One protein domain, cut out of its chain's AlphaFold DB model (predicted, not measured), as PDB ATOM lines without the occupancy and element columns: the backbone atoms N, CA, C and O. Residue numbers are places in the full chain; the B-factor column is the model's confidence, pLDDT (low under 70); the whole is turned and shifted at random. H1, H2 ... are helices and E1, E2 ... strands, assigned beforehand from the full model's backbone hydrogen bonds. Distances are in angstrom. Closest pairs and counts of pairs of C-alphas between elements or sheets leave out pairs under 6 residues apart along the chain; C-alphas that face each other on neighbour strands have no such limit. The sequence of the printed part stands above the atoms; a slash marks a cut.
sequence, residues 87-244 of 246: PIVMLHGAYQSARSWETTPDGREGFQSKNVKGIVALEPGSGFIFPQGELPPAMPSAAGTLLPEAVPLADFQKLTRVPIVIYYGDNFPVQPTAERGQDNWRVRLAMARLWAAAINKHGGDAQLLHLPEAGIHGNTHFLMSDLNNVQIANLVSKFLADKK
ATOM      1  N   PRO A  87     267.347 356.823 306.377       70.44
ATOM      2  CA  PRO A  87     267.460 356.209 305.009       70.44
ATOM      3  C   PRO A  87     268.800 355.485 304.584       70.44
ATOM      4  O   PRO A  87     269.888 355.985 304.857       70.44
ATOM      5  N   ILE A  88     268.768 354.320 303.878       72.62
ATOM      6  CA  ILE A  88     269.974 353.608 303.343       72.62
ATOM      7  C   ILE A  88     270.382 354.321 302.066       72.62
ATOM      8  O   ILE A  88     269.549 354.635 301.218       72.62
ATOM      9  N   VAL A  89     271.685 354.517 301.918       77.06
ATOM     10  CA  VAL A  89     272.323 354.964 300.691       77.06
ATOM     11  C   VAL A  89     273.071 353.766 300.121       77.06
ATOM     12  O   VAL A  89     274.003 353.267 300.747       77.06
ATOM     13  N   MET A  90     272.637 353.287 298.956       75.19
ATOM     14  CA  MET A  90     273.296 352.192 298.244       75.19
ATOM     15  C   MET A  90     274.238 352.777 297.190       75.19
ATOM     16  O   MET A  90     273.788 353.468 296.276       75.19
ATOM     17  N   LEU A  91     275.540 352.518 297.319       78.19
ATOM     18  CA  LEU A  91     276.576 353.027 296.417       78.19
ATOM     19  C   LEU A  91     277.212 351.862 295.655       78.19
ATOM     20  O   LEU A  91     277.730 350.932 296.261       78.19
ATOM     21  N   HIS A  92     277.142 351.902 294.327       74.00
ATOM     22  CA  HIS A  92     277.662 350.842 293.462       74.00
ATOM     23  C   HIS A  92     279.192 350.900 293.299       74.00
ATOM     24  O   HIS A  92     279.827 351.929 293.524       74.00
ATOM     25  N   GLY A  93     279.779 349.784 292.858       69.88
ATOM     26  CA  GLY A  93     281.206 349.683 292.543       69.88
ATOM     27  C   GLY A  93     281.589 350.225 291.158       69.88
ATOM     28  O   GLY A  93     280.786 350.829 290.442       69.88
ATOM     29  N   ALA A  94     282.842 349.975 290.765       70.12
ATOM     30  CA  ALA A  94     283.350 350.297 289.431       70.12
ATOM     31  C   ALA A  94     282.638 349.481 288.333       70.12
ATOM     32  O   ALA A  94     282.303 348.318 288.542       70.12
ATOM     33  N   TYR A  95     282.456 350.083 287.151       61.88
ATOM     34  CA  TYR A  95     281.751 349.491 285.996       61.88
ATOM     35  C   TYR A  95     280.286 349.090 286.266       61.88
ATOM     36  O   TYR A  95     279.737 348.229 285.584       61.88
ATOM     37  N   GLN A  96     279.654 349.713 287.262       73.56
ATOM     38  CA  GLN A  96     278.273 349.470 287.678       73.56
ATOM     39  C   GLN A  96     277.492 350.793 287.774       73.56
ATOM     40  O   GLN A  96     278.049 351.870 287.558       73.56
ATOM     41  N   SER A  97     276.199 350.709 288.091       76.00
ATOM     42  CA  SER A  97     275.317 351.852 288.366       76.00
ATOM     43  C   SER A  97     274.336 351.502 289.496       76.00
ATOM     44  O   SER A  97     274.442 350.432 290.098       76.00
ATOM     45  N   ALA A  98     273.346 352.359 289.783       72.94
ATOM     46  CA  ALA A  98     272.260 352.048 290.726       72.94
ATOM     47  C   ALA A  98     271.561 350.696 290.440       72.94
ATOM     48  O   ALA A  98     271.104 350.039 291.378       72.94
ATOM     49  N   ARG A  99     271.613 350.229 289.180       74.94
ATOM     50  CA  ARG A  99     271.156 348.915 288.699       74.94
ATOM     51  C   ARG A  99     271.608 347.739 289.575       74.94
ATOM     52  O   ARG A  99     270.859 346.774 289.684       74.94
ATOM     53  N   SER A 100     272.776 347.814 290.226       76.69
ATOM     54  CA  SER A 100     273.275 346.761 291.132       76.69
ATOM     55  C   SER A 100     272.372 346.486 292.344       76.69
ATOM     56  O   SER A 100     272.508 345.440 292.971       76.69
ATOM     57  N   TRP A 101     271.475 347.416 292.686       76.25
ATOM     58  CA  TRP A 101     270.600 347.352 293.866       76.25
ATOM     59  C   TRP A 101     269.109 347.238 293.515       76.25
ATOM     60  O   TRP A 101     268.270 347.141 294.409       76.25
ATOM     61  N   GLU A 102     268.796 347.258 292.223       71.62
ATOM     62  CA  GLU A 102     267.462 347.102 291.639       71.62
ATOM     63  C   GLU A 102     267.198 345.611 291.315       71.62
ATOM     64  O   GLU A 102     267.905 344.731 291.801       71.62
ATOM     65  N   THR A 103     266.197 345.297 290.483       63.09
ATOM     66  CA  THR A 103     265.867 343.925 290.039       63.09
ATOM     67  C   THR A 103     267.108 343.147 289.584       63.09
ATOM     68  O   THR A 103     267.888 343.649 288.777       63.09
ATOM     69  N   THR A 104     267.284 341.907 290.023       57.84
ATOM     70  CA  THR A 104     268.352 341.010 289.539       57.84
ATOM     71  C   THR A 104     268.285 340.778 288.015       57.84
ATOM     72  O   THR A 104     267.232 340.998 287.407       57.84
ATOM     73  N   PRO A 105     269.382 340.350 287.353       52.06
ATOM     74  CA  PRO A 105     269.396 340.129 285.901       52.06
ATOM     75  C   PRO A 105     268.372 339.098 285.400       52.06
ATOM     76  O   PRO A 105     267.925 339.196 284.261       52.06
ATOM     77  N   ASP A 106     267.988 338.142 286.248       52.47
ATOM     78  CA  ASP A 106     266.991 337.098 285.991       52.47
ATOM     79  C   ASP A 106     265.567 337.451 286.478       52.47
ATOM     80  O   ASP A 106     264.658 336.633 286.368       52.47
ATOM     81  N   GLY A 107     265.339 338.679 286.964       43.94
ATOM     82  CA  GLY A 107     263.995 339.237 287.178       43.94
ATOM     83  C   GLY A 107     263.448 339.216 288.613       43.94
ATOM     84  O   GLY A 107     262.352 339.722 288.838       43.94
ATOM     85  N   ARG A 108     264.190 338.686 289.595       67.00
ATOM     86  CA  ARG A 108     263.830 338.731 291.033       67.00
ATOM     87  C   ARG A 108     264.169 340.090 291.667       67.00
ATOM     88  O   ARG A 108     264.976 340.835 291.112       67.00
ATOM     89  N   GLU A 109     263.609 340.403 292.833       59.69
ATOM     90  CA  GLU A 109     263.800 341.691 293.532       59.69
ATOM     91  C   GLU A 109     265.242 341.975 294.018       59.69
ATOM     92  O   GLU A 109     266.093 341.086 294.057       59.69
ATOM     93  N   GLY A 110     265.504 343.246 294.364       65.69
ATOM     94  CA  GLY A 110     266.807 343.793 294.779       65.69
ATOM     95  C   GLY A 110     266.821 344.438 296.176       65.69
ATOM     96  O   GLY A 110     265.901 344.274 296.967       65.69
ATOM     97  N   PHE A 111     267.886 345.179 296.498       69.06
ATOM     98  CA  PHE A 111     268.241 345.601 297.870       69.06
ATOM     99  C   PHE A 111     267.780 347.021 298.289       69.06
ATOM    100  O   PHE A 111     267.953 347.416 299.442       69.06
ATOM    101  N   GLN A 112     267.231 347.830 297.382       68.44
ATOM    102  CA  GLN A 112     266.980 349.272 297.562       68.44
ATOM    103  C   GLN A 112     266.043 349.653 298.753       68.44
ATOM    104  O   GLN A 112     264.822 349.699 298.606       68.44
ATOM    105  N   SER A 113     266.585 349.990 299.943       53.41
ATOM    106  CA  SER A 113     265.778 350.408 301.121       53.41
ATOM    107  C   SER A 113     266.454 351.346 302.166       53.41
ATOM    108  O   SER A 113     267.005 352.365 301.759       53.41
ATOM    109  N   LYS A 114     266.209 351.162 303.497       43.03
ATOM    110  CA  LYS A 114     266.245 352.189 304.595       43.03
ATOM    111  C   LYS A 114     266.530 351.547 305.995       43.03
ATOM    112  O   LYS A 114     265.741 350.690 306.369       43.03
ATOM    113  N   ASN A 115     267.574 351.827 306.823       49.88
ATOM    114  CA  ASN A 115     268.584 352.926 306.936       49.88
ATOM    115  C   ASN A 115     270.110 352.567 306.839       49.88
ATOM    116  O   ASN A 115     270.471 351.481 307.285       49.88
ATOM    117  N   VAL A 116     271.034 353.513 306.502       52.66
ATOM    118  CA  VAL A 116     272.476 353.419 306.895       52.66
ATOM    119  C   VAL A 116     272.640 353.612 308.412       52.66
ATOM    120  O   VAL A 116     273.132 354.624 308.918       52.66
ATOM    121  N   LYS A 117     272.144 352.641 309.180       59.97
ATOM    122  CA  LYS A 117     272.562 352.411 310.567       59.97
ATOM    123  C   LYS A 117     273.616 351.306 310.640       59.97
ATOM    124  O   LYS A 117     274.194 351.128 311.698       59.97
ATOM    125  N   GLY A 118     273.883 350.621 309.535       66.94
ATOM    126  CA  GLY A 118     275.029 349.748 309.349       66.94
ATOM    127  C   GLY A 118     275.445 349.750 307.882       66.94
ATOM    128  O   GLY A 118     274.688 350.211 307.024       66.94
ATOM    129  N   ILE A 119     276.649 349.259 307.603       74.38
ATOM    130  CA  ILE A 119     277.171 349.086 306.243       74.38
ATOM    131  C   ILE A 119     277.304 347.591 305.971       74.38
ATOM    132  O   ILE A 119     277.915 346.869 306.754       74.38
ATOM    133  N   VAL A 120     276.759 347.144 304.844       80.81
ATOM    134  CA  VAL A 120     276.914 345.782 304.329       80.81
ATOM    135  C   VAL A 120     277.699 345.895 303.027       80.81
ATOM    136  O   VAL A 120     277.167 346.346 302.015       80.81
ATOM    137  N   ALA A 121     278.982 345.547 303.065       82.12
ATOM    138  CA  ALA A 121     279.868 345.584 301.910       82.12
ATOM    139  C   ALA A 121     279.994 344.178 301.313       82.12
ATOM    140  O   ALA A 121     280.503 343.263 301.956       82.12
ATOM    141  N   LEU A 122     279.532 344.012 300.079       84.12
ATOM    142  CA  LEU A 122     279.631 342.759 299.336       84.12
ATOM    143  C   LEU A 122     280.806 342.892 298.361       84.12
ATOM    144  O   LEU A 122     280.742 343.718 297.453       84.12
ATOM    145  N   GLU A 123     281.882 342.134 298.581       84.94
ATOM    146  CA  GLU A 123     283.073 342.092 297.716       84.94
ATOM    147  C   GLU A 123     283.684 343.476 297.355       84.94
ATOM    148  O   GLU A 123     283.883 343.803 296.175       84.94
ATOM    149  N   PRO A 124     284.002 344.345 298.340       82.50
ATOM    150  CA  PRO A 124     284.542 345.673 298.056       82.50
ATOM    151  C   PRO A 124     285.901 345.592 297.341       82.50
ATOM    152  O   PRO A 124     286.850 344.957 297.803       82.50
ATOM    153  N   GLY A 125     286.009 346.248 296.183       80.19
ATOM    154  CA  GLY A 125     287.192 346.146 295.321       80.19
ATOM    155  C   GLY A 125     288.297 347.184 295.551       80.19
ATOM    156  O   GLY A 125     289.417 347.003 295.075       80.19
ATOM    157  N   SER A 126     287.987 348.296 296.211       78.06
ATOM    158  CA  SER A 126     288.852 349.480 296.331       78.06
ATOM    159  C   SER A 126     288.251 350.474 297.334       78.06
ATOM    160  O   SER A 126     287.167 350.230 297.856       78.06
ATOM    161  N   GLY A 127     288.912 351.615 297.566       75.50
ATOM    162  CA  GLY A 127     288.409 352.659 298.476       75.50
ATOM    163  C   GLY A 127     288.684 352.376 299.956       75.50
ATOM    164  O   GLY A 127     287.982 352.879 300.830       75.50
ATOM    165  N   PHE A 128     289.695 351.552 300.248       85.06
ATOM    166  CA  PHE A 128     290.141 351.273 301.610       85.06
ATOM    167  C   PHE A 128     290.889 352.489 302.173       85.06
ATOM    168  O   PHE A 128     292.100 352.635 301.993       85.06
ATOM    169  N   ILE A 129     290.136 353.377 302.823       86.88
ATOM    170  CA  ILE A 129     290.659 354.562 303.509       86.88
ATOM    171  C   ILE A 129     291.245 354.206 304.879       86.88
ATOM    172  O   ILE A 129     290.670 353.403 305.608       86.88
ATOM    173  N   PHE A 130     292.349 354.840 305.261       93.94
ATOM    174  CA  PHE A 130     293.003 354.700 306.566       93.94
ATOM    175  C   PHE A 130     293.327 356.087 307.143       93.94
ATOM    176  O   PHE A 130     293.515 357.036 306.373       93.94
ATOM    177  N   PRO A 131     293.439 356.238 308.479       94.00
ATOM    178  CA  PRO A 131     293.957 357.463 309.074       94.00
ATOM    179  C   PRO A 131     295.333 357.801 308.502       94.00
ATOM    180  O   PRO A 131     296.187 356.925 308.344       94.00
ATOM    181  N   GLN A 132     295.572 359.075 308.211       93.19
ATOM    182  CA  GLN A 132     296.871 359.532 307.736       93.19
ATOM    183  C   GLN A 132     297.981 359.173 308.743       93.19
ATOM    184  O   GLN A 132     297.918 359.544 309.911       93.19
ATOM    185  N   GLY A 133     298.991 358.430 308.276       95.00
ATOM    186  CA  GLY A 133     300.053 357.852 309.114       95.00
ATOM    187  C   GLY A 133     299.833 356.388 309.532       95.00
ATOM    188  O   GLY A 133     300.759 355.771 310.045       95.00
ATOM    189  N   GLU A 134     298.659 355.807 309.264       97.00
ATOM    190  CA  GLU A 134     298.312 354.408 309.581       97.00
ATOM    191  C   GLU A 134     298.063 353.545 308.327       97.00
ATOM    192  O   GLU A 134     297.412 352.502 308.396       97.00
ATOM    193  N   LEU A 135     298.564 353.975 307.166       96.00
ATOM    194  CA  LEU A 135     298.383 353.251 305.907       96.00
ATOM    195  C   LEU A 135     299.183 351.937 305.926       96.00
ATOM    196  O   LEU A 135     300.379 351.961 306.234       96.00
ATOM    197  N   PRO A 136     298.579 350.798 305.546       96.56
ATOM    198  CA  PRO A 136     299.331 349.576 305.306       96.56
ATOM    199  C   PRO A 136     300.211 349.704 304.046       96.56
ATOM    200  O   PRO A 136     300.026 350.616 303.236       96.56
ATOM    201  N   PRO A 137     301.167 348.783 303.831       96.94
ATOM    202  CA  PRO A 137     301.939 348.746 302.596       96.94
ATOM    203  C   PRO A 137     301.054 348.564 301.355       96.94
ATOM    204  O   PRO A 137     300.034 347.873 301.386       96.94
ATOM    205  N   ALA A 138     301.497 349.138 300.237       96.38
ATOM    206  CA  ALA A 138     300.937 348.874 298.919       96.38
ATOM    207  C   ALA A 138     300.991 347.368 298.595       96.38
ATOM    208  O   ALA A 138     302.024 346.726 298.798       96.38
ATOM    209  N   MET A 139     299.898 346.804 298.074       96.19
ATOM    210  CA  MET A 139     299.778 345.364 297.825       96.19
ATOM    211  C   MET A 139     299.845 345.055 296.321       96.19
ATOM    212  O   MET A 139     298.858 345.274 295.615       96.19
ATOM    213  N   PRO A 140     300.981 344.558 295.796       95.31
ATOM    214  CA  PRO A 140     301.090 344.183 294.391       95.31
ATOM    215  C   PRO A 140     300.246 342.941 294.071       95.31
ATOM    216  O   PRO A 140     300.202 341.975 294.841       95.31
ATOM    217  N   SER A 141     299.609 342.965 292.899       94.44
ATOM    218  CA  SER A 141     298.929 341.815 292.305       94.44
ATOM    219  C   SER A 141     299.167 341.733 290.797       94.44
ATOM    220  O   SER A 141     299.550 342.725 290.170       94.44
ATOM    221  N   ALA A 142     298.847 340.590 290.189       89.31
ATOM    222  CA  ALA A 142     298.855 340.406 288.734       89.31
ATOM    223  C   ALA A 142     297.888 341.345 287.966       89.31
ATOM    224  O   ALA A 142     297.992 341.468 286.745       89.31
ATOM    225  N   ALA A 143     296.964 342.043 288.644       88.19
ATOM    226  CA  ALA A 143     296.120 343.081 288.036       88.19
ATOM    227  C   ALA A 143     296.636 344.517 288.211       88.19
ATOM    228  O   ALA A 143     296.012 345.440 287.680       88.19
ATOM    229  N   GLY A 144     297.746 344.703 288.928       90.75
ATOM    230  CA  GLY A 144     298.260 345.997 289.371       90.75
ATOM    231  C   GLY A 144     298.336 346.095 290.897       90.75
ATOM    232  O   GLY A 144     297.892 345.207 291.629       90.75
ATOM    233  N   THR A 145     298.928 347.179 291.388       93.50
ATOM    234  CA  THR A 145     299.126 347.401 292.827       93.50
ATOM    235  C   THR A 145     297.898 348.052 293.455       93.50
ATOM    236  O   THR A 145     297.509 349.150 293.064       93.50
ATOM    237  N   LEU A 146     297.319 347.402 294.466       93.75
ATOM    238  CA  LEU A 146     296.289 347.995 295.313       93.75
ATOM    239  C   LEU A 146     296.947 348.961 296.307       93.75
ATOM    240  O   LEU A 146     297.807 348.566 297.098       93.75
ATOM    241  N   LEU A 147     296.528 350.225 296.264       92.50
ATOM    242  CA  LEU A 147     296.965 351.270 297.185       92.50
ATOM    243  C   LEU A 147     295.863 351.552 298.222       92.50
ATOM    244  O   LEU A 147     294.697 351.659 297.833       92.50
ATOM    245  N   PRO A 148     296.201 351.683 299.517       88.94
ATOM    246  CA  PRO A 148     295.315 352.297 300.500       88.94
ATOM    247  C   PRO A 148     295.286 353.820 300.319       88.94
ATOM    248  O   PRO A 148     296.246 354.421 299.834       88.94
ATOM    249  N   GLU A 149     294.198 354.451 300.754       88.50
ATOM    250  CA  GLU A 149     294.015 355.902 300.676       88.50
ATOM    251  C   GLU A 149     294.143 356.550 302.064       88.50
ATOM    252  O   GLU A 149     293.674 356.005 303.063       88.50
ATOM    253  N   ALA A 150     294.794 357.713 302.143       90.94
ATOM    254  CA  ALA A 150     294.941 358.467 303.386       90.94
ATOM    255  C   ALA A 150     293.785 359.456 303.563       90.94
ATOM    256  O   ALA A 150     293.541 360.275 302.681       90.94
ATOM    257  N   VAL A 151     293.146 359.449 304.733       82.00
ATOM    258  CA  VAL A 151     292.158 360.468 305.123       82.00
ATOM    259  C   VAL A 151     292.493 361.076 306.492       82.00
ATOM    260  O   VAL A 151     293.169 360.434 307.306       82.00
ATOM    261  N   PRO A 152     292.012 362.295 306.802       91.12
ATOM    262  CA  PRO A 152     292.082 362.838 308.154       91.12
ATOM    263  C   PRO A 152     291.440 361.888 309.174       91.12
ATOM    264  O   PRO A 152     290.395 361.290 308.915       91.12
ATOM    265  N   LEU A 153     292.022 361.782 310.375       90.50
ATOM    266  CA  LEU A 153     291.512 360.889 311.425       90.50
ATOM    267  C   LEU A 153     290.028 361.148 311.753       90.50
ATOM    268  O   LEU A 153     289.263 360.204 311.927       90.50
ATOM    269  N   ALA A 154     289.606 362.417 311.770       77.56
ATOM    270  CA  ALA A 154     288.217 362.807 312.017       77.56
ATOM    271  C   ALA A 154     287.232 362.312 310.935       77.56
ATOM    272  O   ALA A 154     286.049 362.121 311.225       77.56
ATOM    273  N   ASP A 155     287.705 362.086 309.705       70.38
ATOM    274  CA  ASP A 155     286.916 361.486 308.628       70.38
ATOM    275  C   ASP A 155     286.877 359.961 308.755       70.38
ATOM    276  O   ASP A 155     285.797 359.376 308.675       70.38
ATOM    277  N   PHE A 156     288.010 359.317 309.058       81.44
ATOM    278  CA  PHE A 156     288.048 357.873 309.327       81.44
ATOM    279  C   PHE A 156     287.149 357.476 310.513       81.44
ATOM    280  O   PHE A 156     286.382 356.518 310.428       81.44
ATOM    281  N   GLN A 157     287.143 358.275 311.586       85.69
ATOM    282  CA  GLN A 157     286.275 358.115 312.766       85.69
ATOM    283  C   GLN A 157     284.767 358.289 312.490       85.69
ATOM    284  O   GLN A 157     283.952 358.224 313.413       85.69
ATOM    285  N   LYS A 158     284.347 358.520 311.240       76.50
ATOM    286  CA  LYS A 158     282.935 358.390 310.844       76.50
ATOM    287  C   LYS A 158     282.541 356.917 310.693       76.50
ATOM    288  O   LYS A 158     281.415 356.570 311.042       76.50
ATOM    289  N   LEU A 159     283.469 356.054 310.262       76.44
ATOM    290  CA  LEU A 159     283.255 354.608 310.108       76.44
ATOM    291  C   LEU A 159     283.024 353.899 311.446       76.44
ATOM    292  O   LEU A 159     282.300 352.915 311.501       76.44
ATOM    293  N   THR A 160     283.588 354.414 312.542       86.88
ATOM    294  CA  THR A 160     283.469 353.795 313.873       86.88
ATOM    295  C   THR A 160     282.097 353.998 314.523       86.88
ATOM    296  O   THR A 160     281.803 353.401 315.553       86.88
ATOM    297  N   ARG A 161     281.233 354.831 313.926       82.81
ATOM    298  CA  ARG A 161     279.914 355.210 314.468       82.81
ATOM    299  C   ARG A 161     278.767 354.322 313.988       82.81
ATOM    300  O   ARG A 161     277.630 354.530 314.411       82.81
ATOM    301  N   VAL A 162     279.044 353.385 313.085       79.06
ATOM    302  CA  VAL A 162     278.078 352.420 312.554       79.06
ATOM    303  C   VAL A 162     278.705 351.023 312.544       79.06
ATOM    304  O   VAL A 162     279.893 350.909 312.251       79.06
ATOM    305  N   PRO A 163     277.947 349.957 312.842       86.94
ATOM    306  CA  PRO A 163     278.387 348.595 312.581       86.94
ATOM    307  C   PRO A 163     278.592 348.359 311.081       86.94
ATOM    308  O   PRO A 163     277.824 348.836 310.241       86.94
ATOM    309  N   ILE A 164     279.616 347.588 310.739       85.25
ATOM    310  CA  ILE A 164     280.009 347.271 309.366       85.25
ATOM    311  C   ILE A 164     280.175 345.757 309.259       85.25
ATOM    312  O   ILE A 164     280.791 345.141 310.125       85.25
ATOM    313  N   VAL A 165     279.670 345.149 308.191       93.31
ATOM    314  CA  VAL A 165     280.009 343.775 307.809       93.31
ATOM    315  C   VAL A 165     280.470 343.735 306.360       93.31
ATOM    316  O   VAL A 165     279.906 344.398 305.490       93.31
ATOM    317  N   ILE A 166     281.529 342.972 306.115       91.69
ATOM    318  CA  ILE A 166     282.161 342.803 304.811       91.69
ATOM    319  C   ILE A 166     282.112 341.318 304.458       91.69
ATOM    320  O   ILE A 166     282.599 340.501 305.235       91.69
ATOM    321  N   TYR A 167     281.574 340.972 303.293       92.69
ATOM    322  CA  TYR A 167     281.535 339.596 302.798       92.69
ATOM    323  C   TYR A 167     282.434 339.437 301.571       92.69
ATOM    324  O   TYR A 167     282.393 340.270 300.666       92.69
ATOM    325  N   TYR A 168     283.209 338.354 301.540       92.00
ATOM    326  CA  TYR A 168     283.962 337.884 300.371       92.00
ATOM    327  C   TYR A 168     283.562 336.443 300.052       92.00
ATOM    328  O   TYR A 168     283.407 335.644 300.975       92.00
ATOM    329  N   GLY A 169     283.404 336.130 298.769       88.62
ATOM    330  CA  GLY A 169     283.102 334.813 298.221       88.62
ATOM    331  C   GLY A 169     284.296 333.863 298.230       88.62
ATOM    332  O   GLY A 169     285.096 333.854 299.162       88.62
ATOM    333  N   ASP A 170     284.367 333.026 297.202       87.88
ATOM    334  CA  ASP A 170     285.284 331.894 297.079       87.88
ATOM    335  C   ASP A 170     286.084 331.993 295.758       87.88
ATOM    336  O   ASP A 170     286.037 332.988 295.031       87.88
ATOM    337  N   ASN A 171     286.824 330.939 295.417       85.94
ATOM    338  CA  ASN A 171     287.484 330.734 294.123       85.94
ATOM    339  C   ASN A 171     288.612 331.730 293.782       85.94
ATOM    340  O   ASN A 171     289.029 331.824 292.625       85.94
ATOM    341  N   PHE A 172     289.180 332.395 294.791       83.31
ATOM    342  CA  PHE A 172     290.453 333.109 294.691       83.31
ATOM    343  C   PHE A 172     291.455 332.627 295.763       83.31
ATOM    344  O   PHE A 172     291.064 332.212 296.854       83.31
ATOM    345  N   PRO A 173     292.766 332.624 295.466       81.06
ATOM    346  CA  PRO A 173     293.788 332.053 296.332       81.06
ATOM    347  C   PRO A 173     294.172 333.008 297.463       81.06
ATOM    348  O   PRO A 173     294.163 334.227 297.309       81.06
ATOM    349  N   VAL A 174     294.641 332.454 298.581       78.19
ATOM    350  CA  VAL A 174     295.301 333.236 299.647       78.19
ATOM    351  C   VAL A 174     296.798 333.468 299.385       78.19
ATOM    352  O   VAL A 174     297.421 334.275 300.070       78.19
ATOM    353  N   GLN A 175     297.375 332.803 298.376       88.19
ATOM    354  CA  GLN A 175     298.777 332.937 297.951       88.19
ATOM    355  C   GLN A 175     298.891 333.602 296.567       88.19
ATOM    356  O   GLN A 175     297.967 333.454 295.767       88.19
ATOM    357  N   PRO A 176     299.989 334.326 296.262       92.12
ATOM    358  CA  PRO A 176     300.170 334.991 294.973       92.12
ATOM    359  C   PRO A 176     300.075 334.061 293.759       92.12
ATOM    360  O   PRO A 176     300.623 332.959 293.769       92.12
ATOM    361  N   THR A 177     299.429 334.531 292.691       90.88
ATOM    362  CA  THR A 177     299.326 333.832 291.398       90.88
ATOM    363  C   THR A 177     299.491 334.794 290.220       90.88
ATOM    364  O   THR A 177     299.367 336.008 290.369       90.88
ATOM    365  N   ALA A 178     299.755 334.253 289.028       89.81
ATOM    366  CA  ALA A 178     299.759 335.027 287.784       89.81
ATOM    367  C   ALA A 178     298.340 335.302 287.236       89.81
ATOM    368  O   ALA A 178     298.175 336.130 286.340       89.81
ATOM    369  N   GLU A 179     297.313 334.631 287.769       87.50
ATOM    370  CA  GLU A 179     295.937 334.735 287.287       87.50
ATOM    371  C   GLU A 179     295.312 336.070 287.693       87.50
ATOM    372  O   GLU A 179     294.872 336.269 288.827       87.50
ATOM    373  N   ARG A 180     295.260 337.002 286.735       88.38
ATOM    374  CA  ARG A 180     294.920 338.418 286.949       88.38
ATOM    375  C   ARG A 180     293.678 338.642 287.816       88.38
ATOM    376  O   ARG A 180     293.700 339.494 288.699       88.38
ATOM    377  N   GLY A 181     292.592 337.913 287.554       80.19
ATOM    378  CA  GLY A 181     291.340 338.056 288.306       80.19
ATOM    379  C   GLY A 181     291.440 337.526 289.738       80.19
ATOM    380  O   GLY A 181     291.015 338.197 290.674       80.19
ATOM    381  N   GLN A 182     292.045 336.351 289.904       84.31
ATOM    382  CA  GLN A 182     292.207 335.671 291.188       84.31
ATOM    383  C   GLN A 182     293.164 336.427 292.119       84.31
ATOM    384  O   GLN A 182     292.833 336.713 293.271       84.31
ATOM    385  N   ASP A 183     294.328 336.826 291.608       88.88
ATOM    386  CA  ASP A 183     295.354 337.508 292.397       88.88
ATOM    387  C   ASP A 183     294.931 338.918 292.852       88.88
ATOM    388  O   ASP A 183     295.328 339.398 293.915       88.88
ATOM    389  N   ASN A 184     294.059 339.565 292.075       90.38
ATOM    390  CA  ASN A 184     293.413 340.823 292.435       90.38
ATOM    391  C   ASN A 184     292.479 340.679 293.651       90.38
ATOM    392  O   ASN A 184     292.467 341.548 294.522       90.38
ATOM    393  N   TRP A 185     291.708 339.591 293.745       90.44
ATOM    394  CA  TRP A 185     290.799 339.372 294.878       90.44
ATOM    395  C   TRP A 185     291.537 338.981 296.161       90.44
ATOM    396  O   TRP A 185     291.192 339.482 297.232       90.44
ATOM    397  N   ARG A 186     292.654 338.247 296.049       93.81
ATOM    398  CA  ARG A 186     293.587 337.992 297.162       93.81
ATOM    399  C   ARG A 186     294.006 339.270 297.893       93.81
ATOM    400  O   ARG A 186     293.895 339.347 299.117       93.81
ATOM    401  N   VAL A 187     294.507 340.276 297.164       94.88
ATOM    402  CA  VAL A 187     294.976 341.532 297.788       94.88
ATOM    403  C   VAL A 187     293.828 342.373 298.342       94.88
ATOM    404  O   VAL A 187     294.013 343.066 299.338       94.88
ATOM    405  N   ARG A 188     292.631 342.278 297.752       93.81
ATOM    406  CA  ARG A 188     291.427 342.970 298.237       93.81
ATOM    407  C   ARG A 188     290.941 342.391 299.561       93.81
ATOM    408  O   ARG A 188     290.784 343.158 300.505       93.81
ATOM    409  N   LEU A 189     290.832 341.063 299.680       95.00
ATOM    410  CA  LEU A 189     290.533 340.399 300.955       95.00
ATOM    411  C   LEU A 189     291.566 340.768 302.033       95.00
ATOM    412  O   LEU A 189     291.197 341.106 303.159       95.00
ATOM    413  N   ALA A 190     292.861 340.741 301.696       95.75
ATOM    414  CA  ALA A 190     293.928 341.105 302.629       95.75
ATOM    415  C   ALA A 190     293.815 342.567 303.106       95.75
ATOM    416  O   ALA A 190     293.862 342.828 304.310       95.75
ATOM    417  N   MET A 191     293.601 343.513 302.187       96.38
ATOM    418  CA  MET A 191     293.415 344.930 302.512       96.38
ATOM    419  C   MET A 191     292.140 345.171 303.333       96.38
ATOM    420  O   MET A 191     292.173 345.911 304.314       96.38
ATOM    421  N   ALA A 192     291.034 344.501 302.999       94.31
ATOM    422  CA  ALA A 192     289.771 344.608 303.725       94.31
ATOM    423  C   ALA A 192     289.869 344.091 305.171       94.31
ATOM    424  O   ALA A 192     289.271 344.681 306.071       94.31
ATOM    425  N   ARG A 193     290.674 343.047 305.430       96.94
ATOM    426  CA  ARG A 193     290.973 342.586 306.800       96.94
ATOM    427  C   ARG A 193     291.740 343.641 307.599       96.94
ATOM    428  O   ARG A 193     291.390 343.893 308.750       96.94
ATOM    429  N   LEU A 194     292.738 344.292 306.994       97.69
ATOM    430  CA  LEU A 194     293.461 345.402 307.631       97.69
ATOM    431  C   LEU A 194     292.553 346.616 307.866       97.69
ATOM    432  O   LEU A 194     292.653 347.260 308.908       97.69
ATOM    433  N   TRP A 195     291.639 346.899 306.939       94.44
ATOM    434  CA  TRP A 195     290.674 347.992 307.044       94.44
ATOM    435  C   TRP A 195     289.674 347.776 308.190       94.44
ATOM    436  O   TRP A 195     289.526 348.647 309.045       94.44
ATOM    437  N   ALA A 196     289.072 346.584 308.288       96.25
ATOM    438  CA  ALA A 196     288.213 346.214 309.417       96.25
ATOM    439  C   ALA A 196     288.968 346.273 310.759       96.25
ATOM    440  O   ALA A 196     288.462 346.827 311.736       96.25
ATOM    441  N   ALA A 197     290.212 345.781 310.800       98.19
ATOM    442  CA  ALA A 197     291.060 345.875 311.988       98.19
ATOM    443  C   ALA A 197     291.373 347.333 312.379       98.19
ATOM    444  O   ALA A 197     291.346 347.662 313.564       98.19
ATOM    445  N   ALA A 198     291.618 348.221 311.409       96.38
ATOM    446  CA  ALA A 198     291.831 349.645 311.656       96.38
ATOM    447  C   ALA A 198     290.567 350.333 312.203       96.38
ATOM    448  O   ALA A 198     290.658 351.103 313.157       96.38
ATOM    449  N   ILE A 199     289.381 350.017 311.668       94.25
ATOM    450  CA  ILE A 199     288.104 350.541 312.185       94.25
ATOM    451  C   ILE A 199     287.922 350.125 313.652       94.25
ATOM    452  O   ILE A 199     287.652 350.970 314.507       94.25
ATOM    453  N   ASN A 200     288.157 348.850 313.969       98.25
ATOM    454  CA  ASN A 200     288.025 348.319 315.331       98.25
ATOM    455  C   ASN A 200     289.072 348.899 316.296       98.25
ATOM    456  O   ASN A 200     288.743 349.230 317.433       98.25
ATOM    457  N   LYS A 201     290.314 349.109 315.836       97.88
ATOM    458  CA  LYS A 201     291.378 349.793 316.599       97.88
ATOM    459  C   LYS A 201     290.966 351.206 317.033       97.88
ATOM    460  O   LYS A 201     291.342 351.640 318.117       97.88
ATOM    461  N   HIS A 202     290.178 351.902 316.213       95.75
ATOM    462  CA  HIS A 202     289.635 353.236 316.504       95.75
ATOM    463  C   HIS A 202     288.257 353.211 317.199       95.75
ATOM    464  O   HIS A 202     287.581 354.237 317.271       95.75
ATOM    465  N   GLY A 203     287.847 352.058 317.743       96.38
ATOM    466  CA  GLY A 203     286.617 351.901 318.530       96.38
ATOM    467  C   GLY A 203     285.349 351.646 317.711       96.38
ATOM    468  O   GLY A 203     284.254 351.859 318.222       96.38
ATOM    469  N   GLY A 204     285.486 351.237 316.446       94.25
ATOM    470  CA  GLY A 204     284.370 350.813 315.601       94.25
ATOM    471  C   GLY A 204     283.954 349.352 315.787       94.25
ATOM    472  O   GLY A 204     284.499 348.627 316.615       94.25
ATOM    473  N   ASP A 205     282.981 348.934 314.977       96.50
ATOM    474  CA  ASP A 205     282.352 347.608 315.016       96.50
ATOM    475  C   ASP A 205     282.272 347.022 313.595       96.50
ATOM    476  O   ASP A 205     281.212 346.955 312.974       96.50
ATOM    477  N   ALA A 206     283.434 346.671 313.045       93.31
ATOM    478  CA  ALA A 206     283.604 346.103 311.715       93.31
ATOM    479  C   ALA A 206     283.889 344.595 311.770       93.31
ATOM    480  O   ALA A 206     284.836 344.131 312.409       93.31
ATOM    481  N   GLN A 207     283.091 343.834 311.031       96.50
ATOM    482  CA  GLN A 207     283.227 342.398 310.823       96.50
ATOM    483  C   GLN A 207     283.635 342.127 309.373       96.50
ATOM    484  O   GLN A 207     283.169 342.798 308.453       96.50
ATOM    485  N   LEU A 208     284.474 341.116 309.153       95.56
ATOM    486  CA  LEU A 208     284.738 340.576 307.822       95.56
ATOM    487  C   LEU A 208     284.534 339.067 307.855       95.56
ATOM    488  O   LEU A 208     285.141 338.383 308.679       95.56
ATOM    489  N   LEU A 209     283.713 338.564 306.936       95.88
ATOM    490  CA  LEU A 209     283.464 337.148 306.725       95.88
ATOM    491  C   LEU A 209     283.887 336.754 305.308       95.88
ATOM    492  O   LEU A 209     283.275 337.148 304.318       95.88
ATOM    493  N   HIS A 210     284.936 335.949 305.220       95.06
ATOM    494  CA  HIS A 210     285.272 335.211 304.010       95.06
ATOM    495  C   HIS A 210     284.422 333.935 304.028       95.06
ATOM    496  O   HIS A 210     284.550 333.122 304.939       95.06
ATOM    497  N   LEU A 211     283.486 333.803 303.090       94.81
ATOM    498  CA  LEU A 211     282.416 332.802 303.123       94.81
ATOM    499  C   LEU A 211     282.922 331.346 303.264       94.81
ATOM    500  O   LEU A 211     282.338 330.614 304.072       94.81
ATOM    501  N   PRO A 212     284.049 330.934 302.644       91.81
ATOM    502  CA  PRO A 212     284.640 329.612 302.868       91.81
ATOM    503  C   PRO A 212     285.056 329.333 304.320       91.81
ATOM    504  O   PRO A 212     284.985 328.188 304.760       91.81
ATOM    505  N   GLU A 213     285.430 330.354 305.102       93.25
ATOM    506  CA  GLU A 213     285.741 330.214 306.541       93.25
ATOM    507  C   GLU A 213     284.482 329.936 307.384       93.25
ATOM    508  O   GLU A 213     284.589 329.440 308.504       93.25
ATOM    509  N   ALA A 214     283.292 330.198 306.834       91.50
ATOM    510  CA  ALA A 214     281.992 329.847 307.407       91.50
ATOM    511  C   ALA A 214     281.391 328.548 306.825       91.50
ATOM    512  O   ALA A 214     280.237 328.232 307.115       91.50
ATOM    513  N   GLY A 215     282.137 327.809 305.993       93.94
ATOM    514  CA  GLY A 215     281.645 326.607 305.307       93.94
ATOM    515  C   GLY A 215     280.696 326.890 304.135       93.94
ATOM    516  O   GLY A 215     279.909 326.021 303.757       93.94
ATOM    517  N   ILE A 216     280.731 328.106 303.580       92.06
ATOM    518  CA  ILE A 216     279.899 328.537 302.451       92.06
ATOM    519  C   ILE A 216     280.804 328.673 301.223       92.06
ATOM    520  O   ILE A 216     281.714 329.497 301.206       92.06
ATOM    521  N   HIS A 217     280.570 327.839 300.211       91.06
ATOM    522  CA  HIS A 217     281.514 327.605 299.116       91.06
ATOM    523  C   HIS A 217     280.914 327.881 297.737       91.06
ATOM    524  O   HIS A 217     279.706 327.760 297.536       91.06
ATOM    525  N   GLY A 218     281.783 328.193 296.773       82.31
ATOM    526  CA  GLY A 218     281.421 328.417 295.370       82.31
ATOM    527  C   GLY A 218     280.744 329.758 295.075       82.31
ATOM    528  O   GLY A 218     280.193 329.925 293.988       82.31
ATOM    529  N   ASN A 219     280.765 330.704 296.020       88.75
ATOM    530  CA  ASN A 219     280.266 332.056 295.790       88.75
ATOM    531  C   ASN A 219     281.201 332.848 294.872       88.75
ATOM    532  O   ASN A 219     282.412 332.899 295.090       88.75
ATOM    533  N   THR A 220     280.620 333.512 293.879       85.62
ATOM    534  CA  THR A 220     281.319 334.407 292.961       85.62
ATOM    535  C   THR A 220     281.419 335.821 293.543       85.62
ATOM    536  O   THR A 220     280.908 336.129 294.621       85.62
ATOM    537  N   HIS A 221     282.025 336.733 292.778       84.19
ATOM    538  CA  HIS A 221     282.002 338.166 293.075       84.19
ATOM    539  C   HIS A 221     280.568 338.736 293.215       84.19
ATOM    540  O   HIS A 221     280.347 339.693 293.956       84.19
ATOM    541  N   PHE A 222     279.578 338.141 292.539       78.12
ATOM    542  CA  PHE A 222     278.175 338.565 292.566       78.12
ATOM    543  C   PHE A 222     277.342 337.720 293.542       78.12
ATOM    544  O   PHE A 222     276.252 337.257 293.215       78.12
ATOM    545  N   LEU A 223     277.823 337.574 294.777       81.38
ATOM    546  CA  LEU A 223     277.207 336.764 295.841       81.38
ATOM    547  C   LEU A 223     275.749 337.123 296.216       81.38
ATOM    548  O   LEU A 223     275.039 336.306 296.794       81.38
ATOM    549  N   MET A 224     275.244 338.298 295.819       79.00
ATOM    550  CA  MET A 224     273.812 338.651 295.908       79.00
ATOM    551  C   MET A 224     272.936 338.022 294.799       79.00
ATOM    552  O   MET A 224     271.707 338.042 294.884       79.00
ATOM    553  N   SER A 225     273.556 337.472 293.754       68.31
ATOM    554  CA  SER A 225     272.918 336.893 292.559       68.31
ATOM    555  C   SER A 225     273.293 335.426 292.303       68.31
ATOM    556  O   SER A 225     272.717 334.818 291.404       68.31
ATOM    557  N   ASP A 226     274.219 334.850 293.074       73.56
ATOM    558  CA  ASP A 226     274.557 333.421 293.012       73.56
ATOM    559  C   ASP A 226     273.361 332.519 293.382       73.56
ATOM    560  O   ASP A 226     272.407 332.943 294.037       73.56
ATOM    561  N   LEU A 227     273.437 331.229 293.031       77.06
ATOM    562  CA  LEU A 227     272.374 330.242 293.291       77.06
ATOM    563  C   LEU A 227     272.029 330.059 294.782       77.06
ATOM    564  O   LEU A 227     270.935 329.601 295.104       77.06
ATOM    565  N   ASN A 228     272.943 330.406 295.693       82.06
ATOM    566  CA  ASN A 228     272.727 330.393 297.141       82.06
ATOM    567  C   ASN A 228     272.477 331.796 297.726       82.06
ATOM    568  O   ASN A 228     272.597 331.973 298.936       82.06
ATOM    569  N   ASN A 229     272.121 332.806 296.928       73.75
ATOM    570  CA  ASN A 229     271.967 334.181 297.415       73.75
ATOM    571  C   ASN A 229     270.961 334.357 298.571       73.75
ATOM    572  O   ASN A 229     271.121 335.278 299.365       73.75
ATOM    573  N   VAL A 230     269.975 333.469 298.738       78.94
ATOM    574  CA  VAL A 230     269.096 333.443 299.925       78.94
ATOM    575  C   VAL A 230     269.889 333.133 301.205       78.94
ATOM    576  O   VAL A 230     269.636 333.725 302.250       78.94
ATOM    577  N   GLN A 231     270.899 332.259 301.136       89.81
ATOM    578  CA  GLN A 231     271.832 332.001 302.239       89.81
ATOM    579  C   GLN A 231     272.629 333.264 302.590       89.81
ATOM    580  O   GLN A 231     272.793 333.582 303.764       89.81
ATOM    581  N   ILE A 232     273.064 334.014 301.575       87.31
ATOM    582  CA  ILE A 232     273.777 335.286 301.738       87.31
ATOM    583  C   ILE A 232     272.860 336.363 302.332       87.31
ATOM    584  O   ILE A 232     273.239 337.034 303.291       87.31
ATOM    585  N   ALA A 233     271.627 336.483 301.836       79.19
ATOM    586  CA  ALA A 233     270.615 337.375 302.392       79.19
ATOM    587  C   ALA A 233     270.332 337.051 303.869       79.19
ATOM    588  O   ALA A 233     270.257 337.964 304.682       79.19
ATOM    589  N   ASN A 234     270.283 335.770 304.250       87.56
ATOM    590  CA  ASN A 234     270.126 335.359 305.648       87.56
ATOM    591  C   ASN A 234     271.310 335.777 306.541       87.56
ATOM    592  O   ASN A 234     271.089 336.121 307.702       87.56
ATOM    593  N   LEU A 235     272.550 335.793 306.031       92.44
ATOM    594  CA  LEU A 235     273.699 336.342 306.770       92.44
ATOM    595  C   LEU A 235     273.546 337.849 306.998       92.44
ATOM    596  O   LEU A 235     273.810 338.327 308.103       92.44
ATOM    597  N   VAL A 236     273.094 338.579 305.975       86.06
ATOM    598  CA  VAL A 236     272.818 340.019 306.066       86.06
ATOM    599  C   VAL A 236     271.696 340.283 307.071       86.06
ATOM    600  O   VAL A 236     271.892 341.073 307.989       86.06
ATOM    601  N   SER A 237     270.568 339.575 306.979       83.69
ATOM    602  CA  SER A 237     269.464 339.664 307.945       83.69
ATOM    603  C   SER A 237     269.921 339.350 309.368       83.69
ATOM    604  O   SER A 237     269.584 340.087 310.289       83.69
ATOM    605  N   LYS A 238     270.759 338.321 309.566       91.44
ATOM    606  CA  LYS A 238     271.339 338.027 310.885       91.44
ATOM    607  C   LYS A 238     272.197 339.182 311.409       91.44
ATOM    608  O   LYS A 238     272.073 339.528 312.580       91.44
ATOM    609  N   PHE A 239     273.045 339.781 310.575       90.88
ATOM    610  CA  PHE A 239     273.815 340.962 310.971       90.88
ATOM    611  C   PHE A 239     272.890 342.126 311.360       90.88
ATOM    612  O   PHE A 239     273.116 342.755 312.391       90.88
ATOM    613  N   LEU A 240     271.828 342.390 310.592       85.44
ATOM    614  CA  LEU A 240     270.857 343.436 310.927       85.44
ATOM    615  C   LEU A 240     270.188 343.164 312.288       85.44
ATOM    616  O   LEU A 240     270.181 344.067 313.126       85.44
ATOM    617  N   ALA A 241     269.753 341.927 312.548       87.88
ATOM    618  CA  ALA A 241     269.173 341.491 313.822       87.88
ATOM    619  C   ALA A 241     270.139 341.635 315.008       87.88
ATOM    620  O   ALA A 241     269.816 342.276 316.012       87.88
ATOM    621  N   ASP A 242     271.361 341.108 314.881       92.19
ATOM    622  CA  ASP A 242     272.396 341.186 315.920       92.19
ATOM    623  C   ASP A 242     272.746 342.647 316.269       92.19
ATOM    624  O   ASP A 242     273.106 342.959 317.409       92.19
ATOM    625  N   LYS A 243     272.627 343.558 315.293       88.75
ATOM    626  CA  LYS A 243     272.887 344.999 315.437       88.75
ATOM    627  C   LYS A 243     271.629 345.841 315.709       88.75
ATOM    628  O   LYS A 243     271.761 347.054 315.874       88.75
ATOM    629  N   LYS A 244     270.442 345.226 315.818       86.19
ATOM    630  CA  LYS A 244     269.133 345.879 316.055       86.19
ATOM    631  C   LYS A 244     268.775 346.926 314.990       86.19
ATOM    632  O   LYS A 244     268.423 348.065 315.310       86.19
TER     633      LYS A 244
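Overview. This is residues 87 to 244 of the 246 residues of an uncharacterized protein of Cupriavidus basilensis OR16 (UniProt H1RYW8). What does the domain look like? A small parallel sheet, E1 E6 E7, has H3 over one face and H5 over the other, and a ribbon of short strands, the pairs E2 with E5 and E3 with E4, packs along H3 away from that sheet. What is it built of? The 158 printed residues hold, in order, H1 E1 E2 E3 E4 E5 H2 E6 H3 E7 H4 H5, a mixed class of helices and strands, with under half of the residues in named elements. How large is it? It is compact, with a radius of gyration of the C-alphas of 15.7 A, and spans 45 by 39 by 30 A.

Along the chain. Which elements come first? H1 is residues 98 to 101, beginning at C-alpha 98 (272.260, 352.048, 290.726), and E1 is 119 to 122. E2 is 129 to 131, E3 139 to 141, E4 144 to 146, E5 149 to 151 and H2 153 to 156. What follows? E6, residues 163 to 168, is 17.2 A long; H3, 180 to 201, is 32.0 A; E7, 205 to 210, is 16.8 A. H4 is 211 to 214, and H5, 229 to 242, is 19.8 A long and ends at C-alpha 242 (272.396, 341.186, 315.920).

Arrangement. How is the largest sheet paired? E6 is the inner strand, parallel to E1 at 3 degrees, with N 121 and O 165 2.8 A apart, and to E7 at 12 degrees, with N 166 and O 207 2.9 A apart. Where are the long helices? H3 is on the sheet at a height of 9.5 A, along E7 at 20 degrees on the local plane; E6, H3, E7 form a strand-helix-strand unit, two parallel strands joined through a helix, with a right-handed crossover. H5 is on the opposite face at a height of 10.6 A, over E6 and only just over E1, where 3 of its C-alphas fall. In H3 and H5 every O i to N i+4 pair is within hydrogen-bond range; H1, H2 and H4 are too short for one. What of the other parts? The hairpin E3 and E4 is antiparallel, N 139 to O 146 2.9 A, and E2 is parallel to E5, N 130 to O 149 2.8 A. The closest C-alphas of E3 and H3 are those of Ser 141 and Asp 183, 5.6 A, and of E2 and H2 those of Pro 131 and Leu 153, 4.8 A. H1, H2 and H4 are not on the sheet E1 E6 E7.

Size, cuts and confidence. How far does it reach? The C-alphas farthest apart, of Gly 107 and Gly 133, are 46.1 A apart. Is it continuous? The printed part has no cut, and the long links are H1 to E1, E6 to H3 and H4 to H5. Where is confidence low? The mean pLDDT of the printed part is 83.9; residues 93, 95, 103 to 118 and 225 are under 70.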